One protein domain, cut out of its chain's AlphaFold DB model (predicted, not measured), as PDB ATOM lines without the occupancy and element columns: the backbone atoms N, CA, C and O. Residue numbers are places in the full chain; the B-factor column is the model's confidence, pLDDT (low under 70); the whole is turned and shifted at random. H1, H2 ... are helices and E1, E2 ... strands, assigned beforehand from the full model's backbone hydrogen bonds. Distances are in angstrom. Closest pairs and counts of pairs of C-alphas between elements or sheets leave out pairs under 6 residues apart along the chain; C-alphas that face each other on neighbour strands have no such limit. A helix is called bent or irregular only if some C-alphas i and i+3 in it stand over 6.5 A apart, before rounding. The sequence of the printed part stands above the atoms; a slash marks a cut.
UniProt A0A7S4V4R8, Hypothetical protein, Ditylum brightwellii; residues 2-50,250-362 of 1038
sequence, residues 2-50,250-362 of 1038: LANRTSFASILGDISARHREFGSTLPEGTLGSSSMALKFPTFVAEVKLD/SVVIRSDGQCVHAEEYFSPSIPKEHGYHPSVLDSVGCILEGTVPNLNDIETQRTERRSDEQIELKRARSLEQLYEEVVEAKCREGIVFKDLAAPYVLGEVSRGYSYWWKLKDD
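This is residues 2 to 50 and 250 to 362 of the 1038 residues of the protein "Hypothetical protein" of Ditylum brightwellii (UniProt A0A7S4V4R8). A twisted sheet of five strands has one long helix, H7, laid along it, and four shorter helices, H2, H4, H5 and H6, gather loosely beyond one end of the sheet. H1 begins near the sheet and runs out past H2, while small H8 lies far out in the stretch between E4 and E5. The printed part has 162 residues, with eight named helices and five named strands in the order H1 H2 E1 E2 E3 H3 H4 H5 H6 H7 E4 H8 E5. The sheet's order is E3 E2 E1 E4 E5, antiparallel throughout, and the class is mixed, helices and strands. The whole is compact, with a radius of gyration of the C-alphas of 16.0 A and spans of 44 by 33 by 30 A.

H1, residues 11 to 25, only grazes the sheet, with its residues 11 to 15. It touches H2, residues 36 to 39; their closest C-alphas, of His 19 and Leu 38, are 5.5 A apart. E1, residues 43 to 47, is antiparallel to E2, residues 250 to 253, with N 45 and O 251 within hydrogen-bond range at 2.8 A. E2 and E3, residues 259 to 261, form a hairpin, with N 252 and O 260 at 2.8 A. H3, residues 262 to 265, is on the sheet at a height of 7.1 A, over none of the strands. H4, residues 278 to 282, only just touches H2, with 3 pairs of C-alphas within 8 A, Ala 37 and Asp 282 closest at 5.3 A. H5, residues 284 to 288, only just touches H4, only at the corner, with 3 such pairs, Val 280 and Cys 286 closest at 6.0 A. H6, residues 295 to 303, is close to H2 but not clearly touching; the closest C-alphas, of Met 36 and Glu 299, are 7.0 A apart. H7, residues 308 to 329, makes two layers with the sheet, a helix on one face of it, at a height of 5.8 A over E1 and E4, residues 334 to 339. It runs along the strands, at 7 degrees to E1 on the local plane. E4 is antiparallel to E1, with N 46 and O 336 at 2.8 A, and to E5, residues 356 to 360, with N 337 and O 357 at 2.8 A. H8, residues 350 to 353, is not on the sheet. Every O i to N i+4 pair is within hydrogen-bond range in H4, H5 and H6, against 10 of 11 in H1 and 17 of 18 in H7; H2, H3 and H8 are too short for such a pair.

H1 begins at C-alpha 11 (154.431, 162.946, 307.961) and is 22.3 A long. H7 is 30.5 A long and neither bent nor irregular, but only just: C-alphas 326 and 329 are 6.0 A apart. E4 is 16.9 A long, and E5 ends at C-alpha 360 (142.945, 159.409, 311.041).

The two C-alphas farthest apart, of Gly 29 and Cys 331, are 47.9 A apart. Residues 51 to 249 are not printed, and C-alphas 50 and 250 are 15.3 A apart across the cut. The link from H3 to H4, residues 266 to 277, is long. The mean pLDDT of the printed part is 81.8; it is under 70 at residues 2 to 10, 29, 31 to 33, 327 to 332 and 361 to 362.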
ATOM      1  N   LEU A   2     141.423 162.430 296.381       23.70
ATOM      2  CA  LEU A   2     142.600 161.839 297.019       23.70
ATOM      3  C   LEU A   2     143.153 162.945 297.922       23.70
ATOM      4  O   LEU A   2     143.960 163.763 297.503       23.70
ATOM      5  N   ALA A   3     142.643 163.029 299.153       29.00
ATOM      6  CA  ALA A   3     143.520 163.498 300.216       29.00
ATOM      7  C   ALA A   3     144.678 162.499 300.201       29.00
ATOM      8  O   ALA A   3     144.397 161.300 300.279       29.00
ATOM      9  N   ASN A   4     145.918 162.944 299.993       34.94
ATOM     10  CA  ASN A   4     147.067 162.064 300.169       34.94
ATOM     11  C   ASN A   4     146.893 161.407 301.541       34.94
ATOM     12  O   ASN A   4     146.868 162.099 302.556       34.94
ATOM     13  N   ARG A   5     146.632 160.095 301.557       40.94
ATOM     14  CA  ARG A   5     146.637 159.309 302.786       40.94
ATOM     15  C   ARG A   5     148.087 159.300 303.231       40.94
ATOM     16  O   ARG A   5     148.905 158.563 302.682       40.94
ATOM     17  N   THR A   6     148.430 160.226 304.110       51.38
ATOM     18  CA  THR A   6     149.761 160.308 304.688       51.38
ATOM     19  C   THR A   6     149.834 159.189 305.712       51.38
ATOM     20  O   THR A   6     149.278 159.302 306.798       51.38
ATOM     21  N   SER A   7     150.459 158.069 305.344       58.88
ATOM     22  CA  SER A   7     150.758 157.015 306.316       58.88
ATOM     23  C   SER A   7     151.615 157.612 307.436       58.88
ATOM     24  O   SER A   7     152.438 158.486 307.149       58.88
ATOM     25  N   PHE A   8     151.516 157.090 308.664       62.88
ATOM     26  CA  PHE A   8     152.371 157.476 309.803       62.88
ATOM     27  C   PHE A   8     153.862 157.644 309.440       62.88
ATOM     28  O   PHE A   8     154.573 158.486 309.980       62.88
ATOM     29  N   ALA A   9     154.327 156.874 308.454       59.91
ATOM     30  CA  ALA A   9     155.695 156.841 307.972       59.91
ATOM     31  C   ALA A   9     156.166 158.059 307.145       59.91
ATOM     32  O   ALA A   9     157.370 158.166 306.914       59.91
ATOM     33  N   SER A  10     155.277 158.932 306.645       65.88
ATOM     34  CA  SER A  10     155.668 160.031 305.740       65.88
ATOM     35  C   SER A  10     155.480 161.439 306.299       65.88
ATOM     36  O   SER A  10     156.049 162.362 305.733       65.88
ATOM     37  N   ILE A  11     154.787 161.616 307.430       74.38
ATOM     38  CA  ILE A  11     154.431 162.946 307.961       74.38
ATOM     39  C   ILE A  11     155.674 163.813 308.195       74.38
ATOM     40  O   ILE A  11     155.818 164.851 307.555       74.38
ATOM     41  N   LEU A  12     156.613 163.366 309.037       77.75
ATOM     42  CA  LEU A  12     157.839 164.128 309.323       77.75
ATOM     43  C   LEU A  12     158.668 164.378 308.053       77.75
ATOM     44  O   LEU A  12     159.173 165.475 307.837       77.75
ATOM     45  N   GLY A  13     158.761 163.374 307.175       75.88
ATOM     46  CA  GLY A  13     159.502 163.482 305.919       75.88
ATOM     47  C   GLY A  13     158.921 164.515 304.951       75.88
ATOM     48  O   GLY A  13     159.690 165.247 304.328       75.88
ATOM     49  N   ASP A  14     157.595 164.588 304.839       77.12
ATOM     50  CA  ASP A  14     156.886 165.469 303.908       77.12
ATOM     51  C   ASP A  14     156.929 166.938 304.377       77.12
ATOM     52  O   ASP A  14     157.093 167.842 303.552       77.12
ATOM     53  N   ILE A  15     156.849 167.198 305.693       79.19
ATOM     54  CA  ILE A  15     157.037 168.550 306.254       79.19
ATOM     55  C   ILE A  15     158.481 169.010 306.003       79.19
ATOM     56  O   ILE A  15     158.702 170.044 305.367       79.19
ATOM     57  N   SER A  16     159.470 168.207 306.408       81.44
ATOM     58  CA  SER A  16     160.891 168.551 306.263       81.44
ATOM     59  C   SER A  16     161.357 168.627 304.803       81.44
ATOM     60  O   SER A  16     162.348 169.289 304.504       81.44
ATOM     61  N   ALA A  17     160.711 167.933 303.860       81.50
ATOM     62  CA  ALA A  17     161.053 168.024 302.435       81.50
ATOM     63  C   ALA A  17     160.752 169.411 301.853       81.50
ATOM     64  O   ALA A  17     161.584 169.957 301.136       81.50
ATOM     65  N   ARG A  18     159.610 170.004 302.207       82.00
ATOM     66  CA  ARG A  18     159.196 171.312 301.683       82.00
ATOM     67  C   ARG A  18     160.025 172.459 302.233       82.00
ATOM     68  O   ARG A  18     160.406 173.351 301.489       82.00
ATOM     69  N   HIS A  19     160.335 172.419 303.527       85.31
ATOM     70  CA  HIS A  19     161.224 173.410 304.139       85.31
ATOM     71  C   HIS A  19     162.643 173.323 303.568       85.31
ATOM     72  O   HIS A  19     163.271 174.352 303.343       85.31
ATOM     73  N   ARG A  20     163.118 172.119 303.216       82.12
ATOM     74  CA  ARG A  20     164.377 171.949 302.470       82.12
ATOM     75  C   ARG A  20     164.308 172.464 301.036       82.12
ATOM     76  O   ARG A  20     165.278 173.061 300.585       82.12
ATOM     77  N   GLU A  21     163.203 172.241 300.328       82.44
ATOM     78  CA  GLU A  21     162.991 172.803 298.988       82.44
ATOM     79  C   GLU A  21     163.037 174.333 299.039       82.44
ATOM     80  O   GLU A  21     163.812 174.945 298.310       82.44
ATOM     81  N   PHE A  22     162.327 174.945 299.989       82.50
ATOM     82  CA  PHE A  22     162.418 176.380 300.245       82.50
ATOM     83  C   PHE A  22     163.854 176.816 300.580       82.50
ATOM     84  O   PHE A  22     164.382 177.720 299.937       82.50
ATOM     85  N   GLY A  23     164.530 176.119 301.497       80.19
ATOM     86  CA  GLY A  23     165.930 176.388 301.834       80.19
ATOM     87  C   GLY A  23     166.874 176.317 300.628       80.19
ATOM     88  O   GLY A  23     167.795 177.119 300.534       80.19
ATOM     89  N   SER A  24     166.616 175.421 299.668       79.50
ATOM     90  CA  SER A  24     167.417 175.294 298.440       79.50
ATOM     91  C   SER A  24     167.216 176.433 297.436       79.50
ATOM     92  O   SER A  24     168.053 176.619 296.559       79.50
ATOM     93  N   THR A  25     166.131 177.204 297.568       83.81
ATOM     94  CA  THR A  25     165.890 178.408 296.754       83.81
ATOM     95  C   THR A  25     166.548 179.665 297.323       83.81
ATOM     96  O   THR A  25     166.600 180.686 296.637       83.81
ATOM     97  N   LEU A  26     167.048 179.616 298.564       81.19
ATOM     98  CA  LEU A  26     167.727 180.750 299.184       81.19
ATOM     99  C   LEU A  26     169.122 180.955 298.563       81.19
ATOM    100  O   LEU A  26     169.806 179.972 298.269       81.19
ATOM    101  N   PRO A  27     169.587 182.209 298.397       81.56
ATOM    102  CA  PRO A  27     170.942 182.491 297.925       81.56
ATOM    103  C   PRO A  27     172.022 181.822 298.792       81.56
ATOM    104  O   PRO A  27     171.896 181.768 300.021       81.56
ATOM    105  N   GLU A  28     173.112 181.359 298.173       72.19
ATOM    106  CA  GLU A  28     174.267 180.825 298.907       72.19
ATOM    107  C   GLU A  28     174.809 181.867 299.900       72.19
ATOM    108  O   GLU A  28     175.003 183.032 299.559       72.19
ATOM    109  N   GLY A  29     175.033 181.452 301.151       68.12
ATOM    110  CA  GLY A  29     175.489 182.343 302.225       68.12
ATOM    111  C   GLY A  29     174.377 183.063 302.999       68.12
ATOM    112  O   GLY A  29     174.688 183.816 303.920       68.12
ATOM    113  N   THR A  30     173.095 182.814 302.691       76.50
ATOM    114  CA  THR A  30     171.973 183.332 303.497       76.50
ATOM    115  C   THR A  30     172.065 182.824 304.940       76.50
ATOM    116  O   THR A  30     172.191 181.613 305.179       76.50
ATOM    117  N   LEU A  31     171.994 183.749 305.904       67.81
ATOM    118  CA  LEU A  31     172.002 183.450 307.337       67.81
ATOM    119  C   LEU A  31     170.858 182.486 307.677       67.81
ATOM    120  O   LEU A  31     169.728 182.675 307.242       67.81
ATOM    121  N   GLY A  32     171.150 181.424 308.428       68.94
ATOM    122  CA  GLY A  32     170.125 180.470 308.858       68.94
ATOM    123  C   GLY A  32     169.684 179.448 307.804       68.94
ATOM    124  O   GLY A  32     168.838 178.618 308.116       68.94
ATOM    125  N   SER A  33     170.291 179.414 306.610       69.31
ATOM    126  CA  SER A  33     170.044 178.388 305.568       69.31
ATOM    127  C   SER A  33     170.272 176.939 306.037       69.31
ATOM    128  O   SER A  33     169.682 176.005 305.500       69.31
ATOM    129  N   SER A  34     171.099 176.744 307.069       73.88
ATOM    130  CA  SER A  34     171.367 175.448 307.714       73.88
ATOM    131  C   SER A  34     170.760 175.316 309.119       73.88
ATOM    132  O   SER A  34     171.143 174.394 309.848       73.88
ATOM    133  N   SER A  35     169.842 176.216 309.488       85.75
ATOM    134  CA  SER A  35     169.224 176.266 310.818       85.75
ATOM    135  C   SER A  35     168.415 175.014 311.152       85.75
ATOM    136  O   SER A  35     167.900 174.307 310.274       85.75
ATOM    137  N   MET A  36     168.251 174.764 312.447       86.56
ATOM    138  CA  MET A  36     167.368 173.720 312.962       86.56
ATOM    139  C   MET A  36     165.916 173.945 312.538       86.56
ATOM    140  O   MET A  36     165.232 172.971 312.242       86.56
ATOM    141  N   ALA A  37     165.450 175.195 312.453       87.31
ATOM    142  CA  ALA A  37     164.081 175.509 312.042       87.31
ATOM    143  C   ALA A  37     163.776 175.082 310.596       87.31
ATOM    144  O   ALA A  37     162.680 174.601 310.321       87.31
ATOM    145  N   LEU A  38     164.745 175.192 309.677       87.00
ATOM    146  CA  LEU A  38     164.597 174.702 308.298       87.00
ATOM    147  C   LEU A  38     164.768 173.180 308.186       87.00
ATOM    148  O   LEU A  38     164.091 172.533 307.383       87.00
ATOM    149  N   LYS A  39     165.676 172.591 308.974       85.62
ATOM    150  CA  LYS A  39     165.935 171.138 308.968       85.62
ATOM    151  C   LYS A  39     164.805 170.341 309.622       85.62
ATOM    152  O   LYS A  39     164.383 169.314 309.088       85.62
ATOM    153  N   PHE A  40     164.315 170.834 310.755       89.75
ATOM    154  CA  PHE A  40     163.296 170.233 311.612       89.75
ATOM    155  C   PHE A  40     162.165 171.245 311.839       89.75
ATOM    156  O   PHE A  40     162.024 171.789 312.935       89.75
ATOM    157  N   PRO A  41     161.344 171.523 310.817       90.31
ATOM    158  CA  PRO A  41     160.293 172.530 310.911       90.31
ATOM    159  C   PRO A  41     159.298 172.198 312.011       90.31
ATOM    160  O   PRO A  41     158.768 171.085 312.058       90.31
ATOM    161  N   THR A  42     159.057 173.160 312.895       92.81
ATOM    162  CA  THR A  42     158.099 173.025 313.993       92.81
ATOM    163  C   THR A  42     156.672 173.027 313.448       92.81
ATOM    164  O   THR A  42     156.318 173.791 312.547       92.81
ATOM    165  N   PHE A  43     155.832 172.167 314.009       93.38
ATOM    166  CA  PHE A  43     154.419 172.072 313.664       93.38
ATOM    167  C   PHE A  43     153.592 171.865 314.930       93.38
ATOM    168  O   PHE A  43     154.092 171.381 315.949       93.38
ATOM    169  N   VAL A  44     152.311 172.215 314.855       94.69
ATOM    170  CA  VAL A  44     151.341 171.916 315.910       94.69
ATOM    171  C   VAL A  44     150.554 170.665 315.537       94.69
ATOM    172  O   VAL A  44     150.174 170.478 314.377       94.69
ATOM    173  N   ALA A  45     150.345 169.797 316.517       93.19
ATOM    174  CA  ALA A  45     149.489 168.630 316.437       93.19
ATOM    175  C   ALA A  45     148.243 168.891 317.290       93.19
ATOM    176  O   ALA A  45     148.338 169.099 318.497       93.19
ATOM    177  N   GLU A  46     147.084 168.926 316.647       93.81
ATOM    178  CA  GLU A  46     145.796 169.250 317.259       93.81
ATOM    179  C   GLU A  46     144.886 168.025 317.252       93.81
ATOM    180  O   GLU A  46     144.897 167.239 316.297       93.81
ATOM    181  N   VAL A  47     144.048 167.883 318.277       89.88
ATOM    182  CA  VAL A  47     143.014 166.846 318.289       89.88
ATOM    183  C   VAL A  47     142.078 167.045 317.099       89.88
ATOM    184  O   VAL A  47     141.511 168.123 316.894       89.88
ATOM    185  N   LYS A  48     141.865 165.989 316.307       90.00
ATOM    186  CA  LYS A  48     140.848 166.026 315.264       90.00
ATOM    187  C   LYS A  48     139.469 165.853 315.900       90.00
ATOM    188  O   LYS A  48     139.077 164.750 316.277       90.00
ATOM    189  N   LEU A  49     138.733 166.955 315.954       86.62
ATOM    190  CA  LEU A  49     137.349 166.981 316.408       86.62
ATOM    191  C   LEU A  49     136.407 166.419 315.334       86.62
ATOM    192  O   LEU A  49     136.630 166.598 314.129       86.62
ATOM    193  N   ASP A  50     135.358 165.751 315.809       80.25
ATOM    194  CA  ASP A  50     134.288 165.158 315.007       80.25
ATOM    195  C   ASP A  50     132.984 165.926 315.247       80.25
ATOM    196  O   ASP A  50     132.084 165.488 315.963       80.25
ATOM    197  N   SER A 250     146.033 170.838 321.959       92.81
ATOM    198  CA  SER A 250     147.133 170.807 321.009       92.81
ATOM    199  C   SER A 250     148.512 170.834 321.659       92.81
ATOM    200  O   SER A 250     148.745 171.429 322.713       92.81
ATOM    201  N   VAL A 251     149.453 170.183 320.976       93.62
ATOM    202  CA  VAL A 251     150.860 170.070 321.369       93.62
ATOM    203  C   VAL A 251     151.735 170.571 320.229       93.62
ATOM    204  O   VAL A 251     151.521 170.242 319.059       93.62
ATOM    205  N   VAL A 252     152.745 171.366 320.561       94.94
ATOM    206  CA  VAL A 252     153.738 171.875 319.617       94.94
ATOM    207  C   VAL A 252     154.955 170.959 319.626       94.94
ATOM    208  O   VAL A 252     155.540 170.701 320.678       94.94
ATOM    209  N   ILE A 253     155.351 170.473 318.447       92.88
ATOM    210  CA  ILE A 253     156.561 169.665 318.266       92.88
ATOM    211  C   ILE A 253     157.663 170.549 317.702       92.88
ATOM    212  O   ILE A 253     157.674 170.855 316.505       92.88
ATOM    213  N   ARG A 254     158.588 170.931 318.582       92.69
ATOM    214  CA  ARG A 254     159.651 171.910 318.330       92.69
ATOM    215  C   ARG A 254     160.777 171.358 317.454       92.69
ATOM    216  O   ARG A 254     160.933 170.141 317.289       92.69
ATOM    217  N   SER A 255     161.602 172.262 316.931       90.12
ATOM    218  CA  SER A 255     162.755 171.947 316.076       90.12
ATOM    219  C   SER A 255     163.868 171.185 316.797       90.12
ATOM    220  O   SER A 255     164.599 170.416 316.179       90.12
ATOM    221  N   ASP A 256     163.969 171.334 318.115       87.25
ATOM    222  CA  ASP A 256     164.871 170.560 318.977       87.25
ATOM    223  C   ASP A 256     164.287 169.206 319.420       87.25
ATOM    224  O   ASP A 256     164.940 168.445 320.142       87.25
ATOM    225  N   GLY A 257     163.064 168.888 318.992       84.94
ATOM    226  CA  GLY A 257     162.338 167.674 319.339       84.94
ATOM    227  C   GLY A 257     161.730 167.643 320.738       84.94
ATOM    228  O   GLY A 257     161.310 166.573 321.170       84.94
ATOM    229  N   GLN A 258     161.702 168.757 321.471       87.62
ATOM    230  CA  GLN A 258     160.835 168.896 322.640       87.62
ATOM    231  C   GLN A 258     159.363 169.020 322.220       87.62
ATOM    232  O   GLN A 258     159.045 169.505 321.129       87.62
ATOM    233  N   CYS A 259     158.473 168.601 323.116       89.69
ATOM    234  CA  CYS A 259     157.036 168.780 322.982       89.69
ATOM    235  C   CYS A 259     156.518 169.617 324.142       89.69
ATOM    236  O   CYS A 259     156.853 169.348 325.292       89.69
ATOM    237  N   VAL A 260     155.736 170.638 323.809       92.38
ATOM    238  CA  VAL A 260     155.193 171.612 324.761       92.38
ATOM    239  C   VAL A 260     153.713 171.789 324.445       92.38
ATOM    240  O   VAL A 260     153.340 171.830 323.269       92.38
ATOM    241  N   HIS A 261     152.860 171.879 325.464       92.69
ATOM    242  CA  HIS A 261     151.445 172.182 325.249       92.69
ATOM    243  C   HIS A 261     151.286 173.565 324.612       92.69
ATOM    244  O   HIS A 261     152.008 174.502 324.952       92.69
ATOM    245  N   ALA A 262     150.350 173.699 323.672       92.81
ATOM    246  CA  ALA A 262     150.178 174.934 322.910       92.81
ATOM    247  C   ALA A 262     149.833 176.141 323.798       92.81
ATOM    248  O   ALA A 262     150.329 177.237 323.548       92.81
ATOM    249  N   GLU A 263     149.044 175.932 324.854       90.56
ATOM    250  CA  GLU A 263     148.682 176.979 325.818       90.56
ATOM    251  C   GLU A 263     149.912 177.597 326.493       90.56
ATOM    252  O   GLU A 263     150.030 178.817 326.566       90.56
ATOM    253  N   GLU A 264     150.869 176.766 326.909       93.06
ATOM    254  CA  GLU A 264     152.133 177.233 327.477       93.06
ATOM    255  C   GLU A 264     153.040 177.823 326.388       93.06
ATOM    256  O   GLU A 264     153.587 178.910 326.556       93.06
ATOM    257  N   TYR A 265     153.162 177.147 325.241       94.19
ATOM    258  CA  TYR A 265     154.083 177.525 324.166       94.19
ATOM    259  C   TYR A 265     153.781 178.887 323.530       94.19
ATOM    260  O   TYR A 265     154.704 179.612 323.158       94.19
ATOM    261  N   PHE A 266     152.502 179.231 323.368       93.19
ATOM    262  CA  PHE A 266     152.070 180.503 322.780       93.19
ATOM    263  C   PHE A 266     151.811 181.597 323.827       93.19
ATOM    264  O   PHE A 266     151.426 182.714 323.463       93.19
ATOM    265  N   SER A 267     152.024 181.297 325.111       90.62
ATOM    266  CA  SER A 267     151.885 182.267 326.190       90.62
ATOM    267  C   SER A 267     153.057 183.250 326.198       90.62
ATOM    268  O   SER A 267     154.211 182.822 326.234       90.62
ATOM    269  N   PRO A 268     152.810 184.569 326.305       87.44
ATOM    270  CA  PRO A 268     153.870 185.558 326.499       87.44
ATOM    271  C   PRO A 268     154.698 185.325 327.773       87.44
ATOM    272  O   PRO A 268     155.788 185.879 327.909       87.44
ATOM    273  N   SER A 269     154.167 184.549 328.727       87.81
ATOM    274  CA  SER A 269     154.804 184.251 330.015       87.81
ATOM    275  C   SER A 269     155.718 183.024 330.000       87.81
ATOM    276  O   SER A 269     156.325 182.735 331.033       87.81
ATOM    277  N   ILE A 270     155.843 182.305 328.877       91.69
ATOM    278  CA  ILE A 270     156.757 181.160 328.796       91.69
ATOM    279  C   ILE A 270     158.201 181.596 329.123       91.69
ATOM    280  O   ILE A 270     158.640 182.666 328.678       91.69
ATOM    281  N   PRO A 271     158.969 180.801 329.896       91.25
ATOM    282  CA  PRO A 271     160.360 181.120 330.178       91.25
ATOM    283  C   PRO A 271     161.162 181.345 328.893       91.25
ATOM    284  O   PRO A 271     161.147 180.528 327.972       91.25
ATOM    285  N   LYS A 272     161.877 182.472 328.838       91.06
ATOM    286  CA  LYS A 272     162.700 182.822 327.678       91.06
ATOM    287  C   LYS A 272     163.880 181.862 327.554       91.06
ATOM    288  O   LYS A 272     164.650 181.680 328.496       91.06
ATOM    289  N   GLU A 273     164.070 181.329 326.358       90.31
ATOM    290  CA  GLU A 273     165.178 180.457 325.999       90.31
ATOM    291  C   GLU A 273     166.292 181.306 325.372       90.31
ATOM    292  O   GLU A 273     166.083 181.998 324.377       90.31
ATOM    293  N   HIS A 274     167.470 181.331 326.002       89.75
ATOM    294  CA  HIS A 274     168.597 182.186 325.591       89.75
ATOM    295  C   HIS A 274     168.233 183.677 325.406       89.75
ATOM    296  O   HIS A 274     168.821 184.373 324.583       89.75
ATOM    297  N   GLY A 275     167.260 184.175 326.179       87.81
ATOM    298  CA  GLY A 275     166.782 185.561 326.111       87.81
ATOM    299  C   GLY A 275     165.683 185.821 325.072       87.81
ATOM    300  O   GLY A 275     165.142 186.928 325.047       87.81
ATOM    301  N   TYR A 276     165.294 184.814 324.288       89.94
ATOM    302  CA  TYR A 276     164.249 184.901 323.267       89.94
ATOM    303  C   TYR A 276     163.026 184.067 323.646       89.94
ATOM    304  O   TYR A 276     163.107 183.120 324.426       89.94
ATOM    305  N   HIS A 277     161.871 184.408 323.086       91.75
ATOM    306  CA  HIS A 277     160.704 183.538 323.182       91.75
ATOM    307  C   HIS A 277     160.949 182.258 322.347       91.75
ATOM    308  O   HIS A 277     161.440 182.380 321.222       91.75
ATOM    309  N   PRO A 278     160.599 181.049 322.830       92.06
ATOM    310  CA  PRO A 278     160.812 179.778 322.121       92.06
ATOM    311  C   PRO A 278     160.381 179.786 320.649       92.06
ATOM    312  O   PRO A 278     161.126 179.347 319.775       92.06
ATOM    313  N   SER A 279     159.223 180.380 320.351       91.38
ATOM    314  CA  SER A 279     158.718 180.502 318.977       91.38
ATOM    315  C   SER A 279     159.593 181.331 318.037       91.38
ATOM    316  O   SER A 279     159.511 181.138 316.831       91.38
ATOM    317  N   VAL A 280     160.398 182.268 318.549       90.19
ATOM    318  CA  VAL A 280     161.335 183.066 317.733       90.19
ATOM    319  C   VAL A 280     162.486 182.187 317.261       90.19
ATOM    320  O   VAL A 280     162.868 182.244 316.098       90.19
ATOM    321  N   LEU A 281     162.994 181.327 318.149       90.50
ATOM    322  CA  LEU A 281     164.067 180.380 317.840       90.50
ATOM    323  C   LEU A 281     163.601 179.231 316.930       90.50
ATOM    324  O   LEU A 281     164.424 178.588 316.285       90.50
ATOM    325  N   ASP A 282     162.298 178.954 316.899       91.56
ATOM    326  CA  ASP A 282     161.683 177.919 316.060       91.56
ATOM    327  C   ASP A 282     161.139 178.483 314.723       91.56
ATOM    328  O   ASP A 282     160.751 177.727 313.825       91.56
ATOM    329  N   SER A 283     161.096 179.813 314.565       90.19
ATOM    330  CA  SER A 283     160.541 180.498 313.393       90.19
ATOM    331  C   SER A 283     161.579 180.678 312.289       90.19
ATOM    332  O   SER A 283     162.558 181.408 312.437       90.19
ATOM    333  N   VAL A 284     161.308 180.077 311.125       86.25
ATOM    334  CA  VAL A 284     162.113 180.274 309.908       86.25
ATOM    335  C   VAL A 284     162.150 181.752 309.503       86.25
ATOM    336  O   VAL A 284     163.207 182.242 309.121       86.25
ATOM    337  N   GLY A 285     161.032 182.477 309.628       85.12
ATOM    338  CA  GLY A 285     160.963 183.904 309.287       85.12
ATOM    339  C   GLY A 285     161.915 184.747 310.137       85.12
ATOM    340  O   GLY A 285     162.786 185.420 309.595       85.12
ATOM    341  N   CYS A 286     161.837 184.615 311.465       85.88
ATOM    342  CA  CYS A 286     162.675 185.391 312.386       85.88
ATOM    343  C   CYS A 286     164.172 185.095 312.219       85.88
ATOM    344  O   CYS A 286     165.008 185.988 312.376       85.88
ATOM    345  N   ILE A 287     164.509 183.840 311.903       86.44
ATOM    346  CA  ILE A 287     165.880 183.412 311.614       86.44
ATOM    347  C   ILE A 287     166.407 184.081 310.341       86.44
ATOM    348  O   ILE A 287     167.514 184.621 310.357       86.44
ATOM    349  N   LEU A 288     165.623 184.077 309.258       84.06
ATOM    350  CA  LEU A 288     166.023 184.673 307.979       84.06
ATOM    351  C   LEU A 288     166.101 186.204 308.040       84.06
ATOM    352  O   LEU A 288     166.943 186.798 307.371       84.06
ATOM    353  N   GLU A 289     165.277 186.837 308.873       83.19
ATOM    354  CA  GLU A 289     165.317 188.280 309.145       83.19
ATOM    355  C   GLU A 289     166.502 188.697 310.036       83.19
ATOM    356  O   GLU A 289     166.745 189.886 310.228       83.19
ATOM    357  N   GLY A 290     167.261 187.740 310.585       82.19
ATOM    358  CA  GLY A 290     168.415 188.029 311.439       82.19
ATOM    359  C   GLY A 290     168.047 188.514 312.843       82.19
ATOM    360  O   GLY A 290     168.878 189.117 313.519       82.19
ATOM    361  N   THR A 291     166.831 188.216 313.316       84.00
ATOM    362  CA  THR A 291     166.355 188.587 314.667       84.00
ATOM    363  C   THR A 291     167.210 187.957 315.775       84.00
ATOM    364  O   THR A 291     167.289 188.480 316.886       84.00
ATOM    365  N   VAL A 292     167.877 186.837 315.476       85.44
ATOM    366  CA  VAL A 292     168.730 186.086 316.406       85.44
ATOM    367  C   VAL A 292     170.195 186.164 315.940       85.44
ATOM    368  O   VAL A 292     170.644 185.301 315.185       85.44
ATOM    369  N   PRO A 293     170.977 187.173 316.371       82.75
ATOM    370  CA  PRO A 293     172.340 187.396 315.875       82.75
ATOM    371  C   PRO A 293     173.334 186.274 316.227       82.75
ATOM    372  O   PRO A 293     174.225 185.981 315.436       82.75
ATOM    373  N   ASN A 294     173.161 185.595 317.370       85.69
ATOM    374  CA  ASN A 294     174.046 184.512 317.839       85.69
ATOM    375  C   ASN A 294     173.465 183.107 317.565       85.69
ATOM    376  O   ASN A 294     173.604 182.197 318.384       85.69
ATOM    377  N   LEU A 295     172.773 182.929 316.433       85.75
ATOM    378  CA  LEU A 295     172.011 181.712 316.124       85.75
ATOM    379  C   LEU A 295     172.843 180.423 316.220       85.75
ATOM    380  O   LEU A 295     172.390 179.459 316.826       85.75
ATOM    381  N   ASN A 296     174.065 180.407 315.679       85.06
ATOM    382  CA  ASN A 296     174.899 179.197 315.642       85.06
ATOM    383  C   ASN A 296     175.276 178.685 317.045       85.06
ATOM    384  O   ASN A 296     175.262 177.475 317.293       85.06
ATOM    385  N   ASP A 297     175.591 179.594 317.971       85.88
ATOM    386  CA  ASP A 297     175.942 179.240 319.350       85.88
ATOM    387  C   ASP A 297     174.722 178.701 320.099       85.88
ATOM    388  O   ASP A 297     174.811 177.696 320.808       85.88
ATOM    389  N   ILE A 298     173.567 179.343 319.891       88.94
ATOM    390  CA  ILE A 298     172.285 178.930 320.466       88.94
ATOM    391  C   ILE A 298     171.893 177.548 319.937       88.94
ATOM    392  O   ILE A 298     171.627 176.650 320.729       88.94
ATOM    393  N   GLU A 299     171.919 177.321 318.624       87.31
ATOM    394  CA  GLU A 299     171.576 176.017 318.040       87.31
ATOM    395  C   GLU A 299     172.516 174.904 318.511       87.31
ATOM    396  O   GLU A 299     172.062 173.790 318.783       87.31
ATOM    397  N   THR A 300     173.807 175.199 318.690       85.31
ATOM    398  CA  THR A 300     174.773 174.239 319.246       85.31
ATOM    399  C   THR A 300     174.403 173.836 320.678       85.31
ATOM    400  O   THR A 300     174.499 172.656 321.031       85.31
ATOM    401  N   GLN A 301     173.943 174.789 321.494       86.19
ATOM    402  CA  GLN A 301     173.469 174.534 322.858       86.19
ATOM    403  C   GLN A 301     172.145 173.758 322.856       86.19
ATOM    404  O   GLN A 301     172.064 172.720 323.510       86.19
ATOM    405  N   ARG A 302     171.159 174.177 322.051       86.94
ATOM    406  CA  ARG A 302     169.839 173.522 321.908       86.94
ATOM    407  C   ARG A 302     169.928 172.092 321.391       86.94
ATOM    408  O   ARG A 302     169.154 171.214 321.779       86.94
ATOM    409  N   THR A 303     170.894 171.838 320.515       82.31
ATOM    410  CA  THR A 303     171.162 170.499 319.992       82.31
ATOM    411  C   THR A 303     171.680 169.572 321.093       82.31
ATOM    412  O   THR A 303     171.479 168.364 321.003       82.31
ATOM    413  N   GLU A 304     172.304 170.088 322.158       82.25
ATOM    414  CA  GLU A 304     172.874 169.296 323.263       82.25
ATOM    415  C   GLU A 304     173.807 168.166 322.771       82.25
ATOM    416  O   GLU A 304     173.861 167.080 323.345       82.25
ATOM    417  N   ARG A 305     174.532 168.392 321.662       78.69
ATOM    418  CA  ARG A 305     175.357 167.382 320.954       78.69
ATOM    419  C   ARG A 305     174.586 166.168 320.405       78.69
ATOM    420  O   ARG A 305     175.210 165.163 320.059       78.69
ATOM    421  N   ARG A 306     173.257 166.237 320.302       85.38
ATOM    422  CA  ARG A 306     172.439 165.207 319.652       85.38
ATOM    423  C   ARG A 306     172.647 165.241 318.142       85.38
ATOM    424  O   ARG A 306     172.810 166.302 317.551       85.38
ATOM    425  N   SER A 307     172.637 164.079 317.503       86.38
ATOM    426  CA  SER A 307     172.634 164.009 316.044       86.38
ATOM    427  C   SER A 307     171.247 164.323 315.475       86.38
ATOM    428  O   SER A 307     170.228 164.122 316.141       86.38
ATOM    429  N   ASP A 308     171.200 164.723 314.204       86.50
ATOM    430  CA  ASP A 308     169.960 164.903 313.436       86.50
ATOM    431  C   ASP A 308     169.016 163.688 313.553       86.50
ATOM    432  O   ASP A 308     167.802 163.828 313.701       86.50
ATOM    433  N   GLU A 309     169.572 162.470 313.558       84.06
ATOM    434  CA  GLU A 309     168.796 161.232 313.709       84.06
ATOM    435  C   GLU A 309     168.183 161.086 315.111       84.06
ATOM    436  O   GLU A 309     167.054 160.614 315.243       84.06
ATOM    437  N   GLN A 310     168.896 161.509 316.159       85.81
ATOM    438  CA  GLN A 310     168.389 161.476 317.534       85.81
ATOM    439  C   GLN A 310     167.270 162.498 317.754       85.81
ATOM    440  O   GLN A 310     166.302 162.193 318.455       85.81
ATOM    441  N   ILE A 311     167.369 163.683 317.143       86.81
ATOM    442  CA  ILE A 311     166.312 164.702 317.181       86.81
ATOM    443  C   ILE A 311     165.048 164.169 316.500       86.81
ATOM    444  O   ILE A 311     163.979 164.168 317.110       86.81
ATOM    445  N   GLU A 312     165.163 163.625 315.286       86.06
ATOM    446  CA  GLU A 312     164.011 163.064 314.566       86.06
ATOM    447  C   GLU A 312     163.382 161.872 315.298       86.06
ATOM    448  O   GLU A 312     162.159 161.727 315.320       86.06
ATOM    449  N   LEU A 313     164.191 161.029 315.951       86.00
ATOM    450  CA  LEU A 313     163.675 159.923 316.759       86.00
ATOM    451  C   LEU A 313     162.866 160.428 317.960       86.00
ATOM    452  O   LEU A 313     161.822 159.860 318.280       86.00
ATOM    453  N   LYS A 314     163.326 161.499 318.614       88.06
ATOM    454  CA  LYS A 314     162.608 162.129 319.729       88.06
ATOM    455  C   LYS A 314     161.261 162.700 319.270       88.06
ATOM    456  O   LYS A 314     160.247 162.469 319.926       88.06
ATOM    457  N   ARG A 315     161.229 163.355 318.106       88.62
ATOM    458  CA  ARG A 315     159.996 163.876 317.485       88.62
ATOM    459  C   ARG A 315     159.009 162.760 317.159       88.62
ATOM    460  O   ARG A 315     157.840 162.857 317.514       88.62
ATOM    461  N   ALA A 316     159.489 161.675 316.548       87.12
ATOM    462  CA  ALA A 316     158.666 160.512 316.228       87.12
ATOM    463  C   ALA A 316     158.063 159.856 317.482       87.12
ATOM    464  O   ALA A 316     156.879 159.543 317.495       87.12
ATOM    465  N   ARG A 317     158.844 159.703 318.560       85.81
ATOM    466  CA  ARG A 317     158.346 159.161 319.838       85.81
ATOM    467  C   ARG A 317     157.298 160.053 320.492       85.81
ATOM    468  O   ARG A 317     156.330 159.546 321.038       85.81
ATOM    469  N   SER A 318     157.486 161.365 320.428       85.56
ATOM    470  CA  SER A 318     156.531 162.301 321.023       85.56
ATOM    471  C   SER A 318     155.203 162.311 320.256       85.56
ATOM    472  O   SER A 318     154.138 162.393 320.857       85.56
ATOM    473  N   LEU A 319     155.255 162.142 318.929       84.62
ATOM    474  CA  LEU A 319     154.065 161.896 318.110       84.62
ATOM    475  C   LEU A 319     153.359 160.588 318.470       84.62
ATOM    476  O   LEU A 319     152.133 160.559 318.500       84.62
ATOM    477  N   GLU A 320     154.119 159.521 318.728       82.62
ATOM    478  CA  GLU A 320     153.563 158.233 319.154       82.62
ATOM    479  C   GLU A 320     152.786 158.382 320.460       82.62
ATOM    480  O   GLU A 320     151.621 158.012 320.512       82.62
ATOM    481  N   GLN A 321     153.391 159.018 321.463       81.44
ATOM    482  CA  GLN A 321     152.747 159.276 322.753       81.44
ATOM    483  C   GLN A 321     151.465 160.100 322.597       81.44
ATOM    484  O   GLN A 321     150.437 159.750 323.170       81.44
ATOM    485  N   LEU A 322     151.499 161.153 321.773       82.62
ATOM    486  CA  LEU A 322     150.312 161.957 321.491       82.62
ATOM    487  C   LEU A 322     149.214 161.131 320.805       82.62
ATOM    488  O   LEU A 322     148.036 161.296 321.106       82.62
ATOM    489  N   TYR A 323     149.584 160.247 319.877       80.06
ATOM    490  CA  TYR A 323     148.635 159.364 319.208       80.06
ATOM    491  C   TYR A 323     148.008 158.355 320.174       80.06
ATOM    492  O   TYR A 323     146.785 158.216 320.189       80.06
ATOM    493  N   GLU A 324     148.822 157.698 321.002       71.75
ATOM    494  CA  GLU A 324     148.362 156.779 322.049       71.75
ATOM    495  C   GLU A 324     147.401 157.484 323.015       71.75
ATOM    496  O   GLU A 324     146.337 156.959 323.334       71.75
ATOM    497  N   GLU A 325     147.708 158.712 323.431       71.94
ATOM    498  CA  GLU A 325     146.849 159.474 324.336       71.94
ATOM    499  C   GLU A 325     145.541 159.928 323.666       71.94
ATOM    500  O   GLU A 325     144.448 159.729 324.200       71.94
ATOM    501  N   VAL A 326     145.623 160.564 322.498       70.69
ATOM    502  CA  VAL A 326     144.474 161.229 321.866       70.69
ATOM    503  C   VAL A 326     143.571 160.234 321.147       70.69
ATOM    504  O   VAL A 326     142.345 160.307 321.258       70.69
ATOM    505  N   VAL A 327     144.157 159.321 320.378       66.06
ATOM    506  CA  VAL A 327     143.405 158.416 319.504       66.06
ATOM    507  C   VAL A 327     143.099 157.110 320.221       66.06
ATOM    508  O   VAL A 327     141.958 156.665 320.168       66.06
ATOM    509  N   GLU A 328     144.059 156.523 320.942       59.81
ATOM    510  CA  GLU A 328     143.849 155.213 321.579       59.81
ATOM    511  C   GLU A 328     143.175 155.335 322.950       59.81
ATOM    512  O   GLU A 328     142.163 154.680 323.189       59.81
ATOM    513  N   ALA A 329     143.663 156.215 323.831       53.19
ATOM    514  CA  ALA A 329     143.101 156.384 325.171       53.19
ATOM    515  C   ALA A 329     141.840 157.268 325.176       53.19
ATOM    516  O   ALA A 329     140.813 156.881 325.731       53.19
ATOM    517  N   LYS A 330     141.875 158.443 324.527       58.03
ATOM    518  CA  LYS A 330     140.730 159.381 324.465       58.03
ATOM    519  C   LYS A 330     139.759 159.101 323.309       58.03
ATOM    520  O   LYS A 330     138.753 159.804 323.190       58.03
ATOM    521  N   CYS A 331     140.034 158.096 322.468       58.47
ATOM    522  CA  CYS A 331     139.146 157.645 321.386       58.47
ATOM    523  C   CYS A 331     138.688 158.772 320.438       58.47
ATOM    524  O   CYS A 331     137.542 158.794 319.982       58.47
ATOM    525  N   ARG A 332     139.559 159.753 320.165       66.94
ATOM    526  CA  ARG A 332     139.262 160.861 319.243       66.94
ATOM    527  C   ARG A 332     139.435 160.418 317.787       66.94
ATOM    528  O   ARG A 332     140.114 159.442 317.494       66.94
ATOM    529  N   GLU A 333     138.849 161.159 316.847       72.06
ATOM    530  CA  GLU A 333     138.817 160.779 315.421       72.06
ATOM    531  C   GLU A 333     140.211 160.679 314.771       72.06
ATOM    532  O   GLU A 333     140.395 160.026 313.739       72.06
ATOM    533  N   GLY A 334     141.190 161.388 315.327       81.94
ATOM    534  CA  GLY A 334     142.544 161.454 314.804       81.94
ATOM    535  C   GLY A 334     143.285 162.698 315.276       81.94
ATOM    536  O   GLY A 334     142.898 163.343 316.250       81.94
ATOM    537  N   ILE A 335     144.328 163.064 314.535       88.06
ATOM    538  CA  ILE A 335     145.179 164.230 314.789       88.06
ATOM    539  C   ILE A 335     145.276 165.071 313.513       88.06
ATOM    540  O   ILE A 335     145.364 164.545 312.399       88.06
ATOM    541  N   VAL A 336     145.260 166.392 313.661       91.12
ATOM    542  CA  VAL A 336     145.547 167.345 312.589       91.12
ATOM    543  C   VAL A 336     146.918 167.965 312.825       91.12
ATOM    544  O   VAL A 336     147.165 168.551 313.868       91.12
ATOM    545  N   PHE A 337     147.803 167.870 311.839       90.88
ATOM    546  CA  PHE A 337     149.100 168.541 311.856       90.88
ATOM    547  C   PHE A 337     149.010 169.836 311.062       90.88
ATOM    548  O   PHE A 337     148.499 169.819 309.938       90.88
ATOM    549  N   LYS A 338     149.525 170.939 311.606       92.56
ATOM    550  CA  LYS A 338     149.610 172.226 310.908       92.56
ATOM    551  C   LYS A 338     151.030 172.771 310.981       92.56
ATOM    552  O   LYS A 338     151.603 172.892 312.062       92.56
ATOM    553  N   ASP A 339     151.573 173.118 309.822       91.81
ATOM    554  CA  ASP A 339     152.847 173.827 309.718       91.81
ATOM    555  C   ASP A 339     152.710 175.248 310.293       91.81
ATOM    556  O   ASP A 339     151.880 176.030 309.821       91.81
ATOM    557  N   LEU A 340     153.498 175.583 311.322       92.62
ATOM    558  CA  LEU A 340     153.414 176.889 311.984       92.62
ATOM    559  C   LEU A 340     154.059 178.017 311.173       92.62
ATOM    560  O   LEU A 340     153.710 179.180 311.379       92.62
ATOM    561  N   ALA A 341     154.937 177.708 310.217       89.25
ATOM    562  CA  ALA A 341     155.493 178.713 309.313       89.25
ATOM    563  C   ALA A 341     154.503 179.115 308.204       89.25
ATOM    564  O   ALA A 341     154.696 180.129 307.537       89.25
ATOM    565  N   ALA A 342     153.437 178.336 307.996       89.69
ATOM    566  CA  ALA A 342     152.533 178.517 306.871       89.69
ATOM    567  C   ALA A 342     151.422 179.561 307.119       89.69
ATOM    568  O   ALA A 342     150.853 179.635 308.220       89.69
ATOM    569  N   PRO A 343     151.031 180.324 306.081       90.94
ATOM    570  CA  PRO A 343     149.849 181.174 306.133       90.94
ATOM    571  C   PRO A 343     148.559 180.345 306.062       90.94
ATOM    572  O   PRO A 343     148.564 179.146 305.756       90.94
ATOM    573  N   TYR A 344     147.424 180.994 306.308       92.06
ATOM    574  CA  TYR A 344     146.115 180.390 306.087       92.06
ATOM    575  C   TYR A 344     145.710 180.551 304.615       92.06
ATOM    576  O   TYR A 344     145.461 181.659 304.143       92.06
ATOM    577  N   VAL A 345     145.597 179.441 303.878       89.69
ATOM    578  CA  VAL A 345     145.206 179.459 302.457       89.69
ATOM    579  C   VAL A 345     143.735 179.087 302.294       89.69
ATOM    580  O   VAL A 345     143.289 178.042 302.765       89.69
ATOM    581  N   LEU A 346     142.987 179.928 301.579       85.44
ATOM    582  CA  LEU A 346     141.553 179.756 301.348       85.44
ATOM    583  C   LEU A 346     141.250 178.843 300.149       85.44
ATOM    584  O   LEU A 346     142.017 178.733 299.191       85.44
ATOM    585  N   GLY A 347     140.067 178.226 300.184       78.75
ATOM    586  CA  GLY A 347     139.480 177.536 299.038       78.75
ATOM    587  C   GLY A 347     140.230 176.277 298.600       78.75
ATOM    588  O   GLY A 347     140.970 175.650 299.361       78.75
ATOM    589  N   GLU A 348     139.998 175.860 297.357       74.00
ATOM    590  CA  GLU A 348     140.503 174.579 296.848       74.00
ATOM    591  C   GLU A 348     142.021 174.555 296.647       74.00
ATOM    592  O   GLU A 348     142.629 173.489 296.754       74.00
ATOM    593  N   VAL A 349     142.625 175.728 296.429       79.56
ATOM    594  CA  VAL A 349     144.069 175.904 296.207       79.56
ATOM    595  C   VAL A 349     144.879 175.472 297.435       79.56
ATOM    596  O   VAL A 349     145.962 174.910 297.290       79.56
ATOM    597  N   SER A 350     144.316 175.615 298.644       80.94
ATOM    598  CA  SER A 350     144.915 175.144 299.906       80.94
ATOM    599  C   SER A 350     145.361 173.677 299.864       80.94
ATOM    600  O   SER A 350     146.354 173.304 300.492       80.94
ATOM    601  N   ARG A 351     144.668 172.842 299.075       74.12
ATOM    602  CA  ARG A 351     144.965 171.410 298.937       74.12
ATOM    603  C   ARG A 351     146.277 171.148 298.201       74.12
ATOM    604  O   ARG A 351     146.882 170.110 298.440       74.12
ATOM    605  N   GLY A 352     146.708 172.062 297.329       74.81
ATOM    606  CA  GLY A 352     147.970 171.948 296.598       74.81
ATOM    607  C   GLY A 352     149.190 172.179 297.490       74.81
ATOM    608  O   GLY A 352     150.206 171.517 297.319       74.81
ATOM    609  N   TYR A 353     149.066 173.053 298.493       78.31
ATOM    610  CA  TYR A 353     150.181 173.427 299.368       78.31
ATOM    611  C   TYR A 353     150.470 172.429 300.492       78.31
ATOM    612  O   TYR A 353     151.574 172.428 301.030       78.31
ATOM    613  N   SER A 354     149.498 171.587 300.865       79.00
ATOM    614  CA  SER A 354     149.637 170.594 301.944       79.00
ATOM    615  C   SER A 354     150.148 171.193 303.268       79.00
ATOM    616  O   SER A 354     151.035 170.637 303.902       79.00
ATOM    617  N   TYR A 355     149.653 172.364 303.688       87.50
ATOM    618  CA  TYR A 355     150.036 172.968 304.980       87.50
ATOM    619  C   TYR A 355     149.411 172.263 306.184       87.50
ATOM    620  O   TYR A 355     149.967 172.317 307.280       87.50
ATOM    621  N   TRP A 356     148.250 171.634 305.988       89.25
ATOM    622  CA  TRP A 356     147.519 170.912 307.023       89.25
ATOM    623  C   TRP A 356     147.342 169.451 306.612       89.25
ATOM    624  O   TRP A 356     146.898 169.165 305.495       89.25
ATOM    625  N   TRP A 357     147.608 168.530 307.533       85.38
ATOM    626  CA  TRP A 357     147.391 167.099 307.343       85.38
ATOM    627  C   TRP A 357     146.427 166.590 308.378       85.38
ATOM    628  O   TRP A 357     146.459 166.999 309.528       85.38
ATOM    629  N   LYS A 358     145.597 165.644 307.968       84.75
ATOM    630  CA  LYS A 358     144.766 164.878 308.882       84.75
ATOM    631  C   LYS A 358     145.299 163.459 308.902       84.75
ATOM    632  O   LYS A 358     145.331 162.799 307.863       84.75
ATOM    633  N   LEU A 359     145.701 163.016 310.075       79.69
ATOM    634  CA  LEU A 359     145.935 161.624 310.371       79.69
ATOM    635  C   LEU A 359     144.676 161.120 311.055       79.69
ATOM    636  O   LEU A 359     144.286 161.619 312.105       79.69
ATOM    637  N   LYS A 360     144.004 160.184 310.409       74.62
ATOM    638  CA  LYS A 360     142.945 159.409 311.041       74.62
ATOM    639  C   LYS A 360     143.521 158.035 311.302       74.62
ATOM    640  O   LYS A 360     144.456 157.655 310.595       74.62
ATOM    641  N   ASP A 361     142.958 157.316 312.259       61.47
ATOM    642  CA  ASP A 361     143.207 155.885 312.303       61.47
ATOM    643  C   ASP A 361     142.735 155.319 310.955       61.47
ATOM    644  O   ASP A 361     141.547 155.348 310.608       61.47
ATOM    645  N   ASP A 362     143.693 154.975 310.096       50.38
ATOM    646  CA  ASP A 362     143.382 154.257 308.879       50.38
ATOM    647  C   ASP A 362     142.814 152.929 309.382       50.38
ATOM    648  O   ASP A 362     143.519 152.201 310.073       50.38
TER     649      ASP A 362